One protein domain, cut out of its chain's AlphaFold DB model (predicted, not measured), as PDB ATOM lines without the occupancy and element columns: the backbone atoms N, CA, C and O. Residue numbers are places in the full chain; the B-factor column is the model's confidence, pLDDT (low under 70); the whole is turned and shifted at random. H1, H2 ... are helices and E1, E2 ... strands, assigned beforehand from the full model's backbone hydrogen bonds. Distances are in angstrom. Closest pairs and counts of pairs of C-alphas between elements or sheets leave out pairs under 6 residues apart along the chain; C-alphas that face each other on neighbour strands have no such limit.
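AT A GLANCE: This is residues 154 to 199 of the 199 residues of the protein "Gamma-glutamyltranspeptidase" of Necator americanus (UniProt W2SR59). A two-strand hairpin, E1 and E2, has one helix, H1, packed over one face while its other face is bare; a second, small hairpin, E3 and E4, follows beyond the last residues of H1, away from the first one. The first hairpin is well formed, the second one loosely paired. The printed part has 46 residues, with one named helix and four named strands in the order E1, E2, H1, E3, E4. Each hairpin is an antiparallel sheet of two strands, and the class is mixed, helices and strands. The whole is loose, with a radius of gyration of the C-alphas of 12.5 A, and elongated, with spans of 37 by 22 by 13 A.

IN THESE COORDINATES: Find C-alpha 157 at (-22.804, 35.878, 11.302); from there E1 runs through residues 157 to 161, 13.2 A from first to last C-alpha. E2 comes back through residues 165 to 169, 14.0 A long. Look next at C-alpha 176, at (-28.183, 39.839, 15.440), where H1 begins; it holds residues 176 to 187 and is 16.1 A long. E3 is residues 189 to 192, and E4 is residues 195 to 198, ending at C-alpha 198, (-24.191, 25.376, 34.227).

HOW THE PARTS SIT: Begin with the hairpin of E1 and E2, antiparallel with 161 degrees between their directions. The C-alphas of Tyr 158 and Cys 168 face each other at 4.4 A; N 159 and O 167 are within hydrogen-bond range at 2.9 A, and so are N 161 and O 165 at 2.8 A. Turn to H1: its closest C-alpha pair with E1 is Leu 161 and Asn 184, 6.3 A apart, and with E2 it is Gly 169 and Ser 176, 5.2 A apart. In H1 every O i to N i+4 pair is within hydrogen-bond range. Farther on, E3 and E4 form the other hairpin, antiparallel at 146 degrees, with N 190 and O 197 within hydrogen-bond range at 3.4 A. E3 is apart from E1 and E2, and E4 is apart from E1, E2 and H1.

THE WHOLE: Look for the two C-alphas farthest apart at Glu 154 and Phe 194, 39.3 A. The printed part has no cut and ends at residue 199, the chain's last residue. The links E1 to E2, H1 to E3 and E3 to E4 are tight, the link E2 to H1 is short, and no link is long. In the B-factor column you will find a mean pLDDT of the printed part of 85.8; residues 191 to 199 are under 70, and the mean of E4 is 54.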
ATOM      1  N   GLU A 154     -21.215  35.393   2.959       92.31
ATOM      2  CA  GLU A 154     -19.949  35.218   3.688       92.31
ATOM      3  C   GLU A 154     -19.785  36.166   4.886       92.31
ATOM      4  O   GLU A 154     -19.104  35.816   5.846       92.31
ATOM      5  N   ASP A 155     -20.471  37.313   4.870       93.00
ATOM      6  CA  ASP A 155     -20.468  38.296   5.961       93.00
ATOM      7  C   ASP A 155     -21.602  38.057   6.973       93.00
ATOM      8  O   ASP A 155     -21.714  38.756   7.986       93.00
ATOM      9  N   VAL A 156     -22.482  37.087   6.708       94.50
ATOM     10  CA  VAL A 156     -23.532  36.692   7.650       94.50
ATOM     11  C   VAL A 156     -22.883  36.023   8.858       94.50
ATOM     12  O   VAL A 156     -22.072  35.107   8.741       94.50
ATOM     13  N   ILE A 157     -23.276  36.459  10.051       93.75
ATOM     14  CA  ILE A 157     -22.804  35.878  11.302       93.75
ATOM     15  C   ILE A 157     -23.628  34.625  11.572       93.75
ATOM     16  O   ILE A 157     -24.852  34.722  11.678       93.75
ATOM     17  N   TYR A 158     -22.956  33.484  11.717       95.31
ATOM     18  CA  TYR A 158     -23.551  32.199  12.079       95.31
ATOM     19  C   TYR A 158     -23.109  31.773  13.476       95.31
ATOM     20  O   TYR A 158     -21.924  31.819  13.807       95.31
ATOM     21  N   THR A 159     -24.058  31.283  14.267       95.50
ATOM     22  CA  THR A 159     -23.807  30.709  15.588       95.50
ATOM     23  C   THR A 159     -24.407  29.314  15.654       95.50
ATOM     24  O   THR A 159     -25.616  29.131  15.487       95.50
ATOM     25  N   ASN A 160     -23.547  28.327  15.901       96.06
ATOM     26  CA  ASN A 160     -23.953  26.944  16.118       96.06
ATOM     27  C   ASN A 160     -24.382  26.750  17.574       96.06
ATOM     28  O   ASN A 160     -23.704  27.203  18.490       96.06
ATOM     29  N   LEU A 161     -25.481  26.033  17.765       95.12
ATOM     30  CA  LEU A 161     -26.056  25.652  19.050       95.12
ATOM     31  C   LEU A 161     -26.106  24.112  19.149       95.12
ATOM     32  O   LEU A 161     -26.031  23.394  18.145       95.12
ATOM     33  N   LYS A 162     -26.281  23.579  20.360       92.69
ATOM     34  CA  LYS A 162     -26.475  22.153  20.659       92.69
ATOM     35  C   LYS A 162     -27.604  21.563  19.806       92.69
ATOM     36  O   LYS A 162     -28.589  22.235  19.472       92.69
ATOM     37  N   ASN A 163     -27.490  20.264  19.521       92.44
ATOM     38  CA  ASN A 163     -28.425  19.473  18.706       92.44
ATOM     39  C   ASN A 163     -28.528  19.930  17.238       92.44
ATOM     40  O   ASN A 163     -29.586  19.812  16.626       92.44
ATOM     41  N   GLY A 164     -27.439  20.466  16.674       92.81
ATOM     42  CA  GLY A 164     -27.358  20.820  15.251       92.81
ATOM     43  C   GLY A 164     -28.188  22.042  14.855       92.81
ATOM     44  O   GLY A 164     -28.477  22.235  13.677       92.81
ATOM     45  N   ARG A 165     -28.599  22.864  15.826       95.00
ATOM     46  CA  ARG A 165     -29.329  24.108  15.565       95.00
ATOM     47  C   ARG A 165     -28.341  25.205  15.194       95.00
ATOM     48  O   ARG A 165     -27.269  25.303  15.780       95.00
ATOM     49  N   VAL A 166     -28.726  26.055  14.251       95.56
ATOM     50  CA  VAL A 166     -27.921  27.195  13.808       95.56
ATOM     51  C   VAL A 166     -28.818  28.416  13.759       95.56
ATOM     52  O   VAL A 166     -29.934  28.352  13.244       95.56
ATOM     53  N   ILE A 167     -28.329  29.528  14.291       95.50
ATOM     54  CA  ILE A 167     -28.930  30.845  14.100       95.50
ATOM     55  C   ILE A 167     -27.977  31.704  13.271       95.50
ATOM     56  O   ILE A 167     -26.760  31.552  13.365       95.50
ATOM     57  N   CYS A 168     -28.529  32.588  12.441       94.75
ATOM     58  CA  CYS A 168     -27.739  33.505  11.634       94.75
ATOM     59  C   CYS A 168     -28.369  34.897  11.539       94.75
ATOM     60  O   CYS A 168     -29.554  35.078  11.828       94.75
ATOM     61  N   GLY A 169     -27.572  35.887  11.142       94.12
ATOM     62  CA  GLY A 169     -28.048  37.243  10.893       94.12
ATOM     63  C   GLY A 169     -26.949  38.200  10.418       94.12
ATOM     64  O   GLY A 169     -25.767  37.858  10.466       94.12
ATOM     65  N   PRO A 170     -27.322  39.403   9.949       93.38
ATOM     66  CA  PRO A 170     -26.375  40.359   9.379       93.38
ATOM     67  C   PRO A 170     -25.479  41.002  10.455       93.38
ATOM     68  O   PRO A 170     -25.892  41.075  11.619       93.38
ATOM     69  N   PRO A 171     -24.297  41.525  10.092       90.94
ATOM     70  CA  PRO A 171     -23.398  42.215  11.018       90.94
ATOM     71  C   PRO A 171     -24.001  43.528  11.567       90.94
ATOM     72  O   PRO A 171     -25.105  43.928  11.169       90.94
ATOM     73  N   PRO A 172     -23.321  44.215  12.512       88.00
ATOM     74  CA  PRO A 172     -23.710  45.553  12.952       88.00
ATOM     75  C   PRO A 172     -23.985  46.497  11.763       88.00
ATOM     76  O   PRO A 172     -23.285  46.418  10.754       88.00
ATOM     77  N   PRO A 173     -24.994  47.383  11.853       88.50
ATOM     78  CA  PRO A 173     -25.696  47.812  13.066       88.50
ATOM     79  C   PRO A 173     -26.885  46.924  13.478       88.50
ATOM     80  O   PRO A 173     -27.675  47.329  14.330       88.50
ATOM     81  N   SER A 174     -27.048  45.727  12.901       89.12
ATOM     82  CA  SER A 174     -28.109  44.814  13.336       89.12
ATOM     83  C   SER A 174     -27.880  44.298  14.765       89.12
ATOM     84  O   SER A 174     -26.747  44.099  15.207       89.12
ATOM     85  N   GLY A 175     -28.973  44.009  15.478       92.81
ATOM     86  CA  GLY A 175     -28.934  43.371  16.799       92.81
ATOM     87  C   GLY A 175     -28.613  41.870  16.770       92.81
ATOM     88  O   GLY A 175     -28.651  41.231  17.822       92.81
ATOM     89  N   SER A 176     -28.323  41.290  15.596       93.25
ATOM     90  CA  SER A 176     -28.183  39.839  15.440       93.25
ATOM     91  C   SER A 176     -27.040  39.282  16.286       93.25
ATOM     92  O   SER A 176     -27.253  38.313  17.002       93.25
ATOM     93  N   ALA A 177     -25.865  39.918  16.289       92.44
ATOM     94  CA  ALA A 177     -24.699  39.432  17.025       92.44
ATOM     95  C   ALA A 177     -24.967  39.347  18.536       92.44
ATOM     96  O   ALA A 177     -24.588  38.376  19.184       92.44
ATOM     97  N   VAL A 178     -25.684  40.332  19.089       94.69
ATOM     98  CA  VAL A 178     -26.072  40.351  20.507       94.69
ATOM     99  C   VAL A 178     -27.078  39.241  20.804       94.69
ATOM    100  O   VAL A 178     -26.886  38.481  21.750       94.69
ATOM    101  N   ALA A 179     -28.124  39.101  19.984       94.94
ATOM    102  CA  ALA A 179     -29.118  38.042  20.152       94.94
ATOM    103  C   ALA A 179     -28.490  36.641  20.046       94.94
ATOM    104  O   ALA A 179     -28.757  35.770  20.871       94.94
ATOM    105  N   GLN A 180     -27.609  36.441  19.066       95.25
ATOM    106  CA  GLN A 180     -26.872  35.199  18.874       95.25
ATOM    107  C   GLN A 180     -25.946  34.892  20.058       95.25
ATOM    108  O   GLN A 180     -25.928  33.758  20.530       95.25
ATOM    109  N   ALA A 181     -25.240  35.892  20.597       94.38
ATOM    110  CA  ALA A 181     -24.399  35.724  21.781       94.38
ATOM    111  C   ALA A 181     -25.212  35.311  23.018       94.38
ATOM    112  O   ALA A 181     -24.812  34.396  23.738       94.38
ATOM    113  N   ILE A 182     -26.373  35.941  23.241       95.56
ATOM    114  CA  ILE A 182     -27.292  35.575  24.327       95.56
ATOM    115  C   ILE A 182     -27.727  34.115  24.177       95.56
ATOM    116  O   ILE A 182     -27.625  33.347  25.132       95.56
ATOM    117  N   LEU A 183     -28.161  33.713  22.980       94.56
ATOM    118  CA  LEU A 183     -28.599  32.341  22.722       94.56
ATOM    119  C   LEU A 183     -27.470  31.326  22.892       94.56
ATOM    120  O   LEU A 183     -27.701  30.280  23.484       94.56
ATOM    121  N   ASN A 184     -26.257  31.646  22.442       94.94
ATOM    122  CA  ASN A 184     -25.090  30.784  22.621       94.94
ATOM    123  C   ASN A 184     -24.774  30.546  24.105       94.94
ATOM    124  O   ASN A 184     -24.502  29.424  24.517       94.94
ATOM    125  N   ILE A 185     -24.852  31.597  24.929       94.50
ATOM    126  CA  ILE A 185     -24.680  31.479  26.381       94.50
ATOM    127  C   ILE A 185     -25.806  30.628  26.973       94.50
ATOM    128  O   ILE A 185     -25.530  29.691  27.717       94.50
ATOM    129  N   MET A 186     -27.063  30.928  26.631       93.06
ATOM    130  CA  MET A 186     -28.245  30.225  27.144       93.06
ATOM    131  C   MET A 186     -28.270  28.741  26.775       93.06
ATOM    132  O   MET A 186     -28.776  27.936  27.551       93.06
ATOM    133  N   ASP A 187     -27.726  28.378  25.618       92.56
ATOM    134  CA  ASP A 187     -27.628  26.996  25.148       92.56
ATOM    135  C   ASP A 187     -26.629  26.153  25.971       92.56
ATOM    136  O   ASP A 187     -26.701  24.921  26.013       92.56
ATOM    137  N   GLY A 188     -25.743  26.814  26.722       86.94
ATOM    138  CA  GLY A 188     -24.867  26.199  27.717       86.94
ATOM    139  C   GLY A 188     -25.545  25.810  29.039       86.94
ATOM    140  O   GLY A 188     -24.879  25.214  29.880       86.94
ATOM    141  N   TYR A 189     -26.830  26.122  29.242       86.75
ATOM    142  CA  TYR A 189     -27.549  25.845  30.491       86.75
ATOM    143  C   TYR A 189     -28.671  24.819  30.301       86.75
ATOM    144  O   TYR A 189     -29.418  24.862  29.320       86.75
ATOM    145  N   VAL A 190     -28.845  23.936  31.287       75.44
ATOM    146  CA  VAL A 190     -30.005  23.039  31.376       75.44
ATOM    147  C   VAL A 190     -31.097  23.727  32.192       75.44
ATOM    148  O   VAL A 190     -30.927  24.028  33.373       75.44
ATOM    149  N   TYR A 191     -32.247  23.973  31.564       66.94
ATOM    150  CA  TYR A 191     -33.398  24.582  32.228       66.94
ATOM    151  C   TYR A 191     -34.198  23.515  32.980       66.94
ATOM    152  O   TYR A 191     -35.152  22.950  32.450       66.94
ATOM    153  N   SER A 192     -33.830  23.241  34.232       60.19
ATOM    154  CA  SER A 192     -34.659  22.444  35.140       60.19
ATOM    155  C   SER A 192     -35.431  23.363  36.088       60.19
ATOM    156  O   SER A 192     -34.899  23.824  37.097       60.19
ATOM    157  N   GLY A 193     -36.697  23.624  35.757       56.66
ATOM    158  CA  GLY A 193     -37.734  24.109  36.674       56.66
ATOM    159  C   GLY A 193     -37.608  25.544  37.191       56.66
ATOM    160  O   GLY A 193     -38.560  26.291  37.039       56.66
ATOM    161  N   PHE A 194     -36.493  25.939  37.810       58.00
ATOM    162  CA  PHE A 194     -36.353  27.246  38.474       58.00
ATOM    163  C   PHE A 194     -34.898  27.704  38.731       58.00
ATOM    164  O   PHE A 194     -34.701  28.777  39.295       58.00
ATOM    165  N   PHE A 195     -33.876  26.943  38.315       54.94
ATOM    166  CA  PHE A 195     -32.466  27.323  38.483       54.94
ATOM    167  C   PHE A 195     -31.650  27.075  37.212       54.94
ATOM    168  O   PHE A 195     -31.794  26.043  36.560       54.94
ATOM    169  N   LEU A 196     -30.780  28.035  36.883       53.59
ATOM    170  CA  LEU A 196     -29.753  27.898  35.852       53.59
ATOM    171  C   LEU A 196     -28.595  27.082  36.433       53.59
ATOM    172  O   LEU A 196     -27.776  27.616  37.181       53.59
ATOM    173  N   MET A 197     -28.529  25.795  36.099       55.53
ATOM    174  CA  MET A 197     -27.339  24.983  36.348       55.53
ATOM    175  C   MET A 197     -26.469  25.008  35.093       55.53
ATOM    176  O   MET A 197     -26.951  24.762  33.986       55.53
ATOM    177  N   LYS A 198     -25.207  25.405  35.275       51.09
ATOM    178  CA  LYS A 198     -24.191  25.376  34.227       51.09
ATOM    179  C   LYS A 198     -23.648  23.950  34.150       51.09
ATOM    180  O   LYS A 198     -23.302  23.409  35.201       51.09
ATOM    181  N   ASP A 199     -23.612  23.388  32.947       58.28
ATOM    182  CA  ASP A 199     -22.928  22.115  32.680       58.28
ATOM    183  C   ASP A 199     -21.412  22.237  32.937       58.28
ATOM    184  O   ASP A 199     -20.829  23.304  32.607       58.28
TER     185      ASP A 199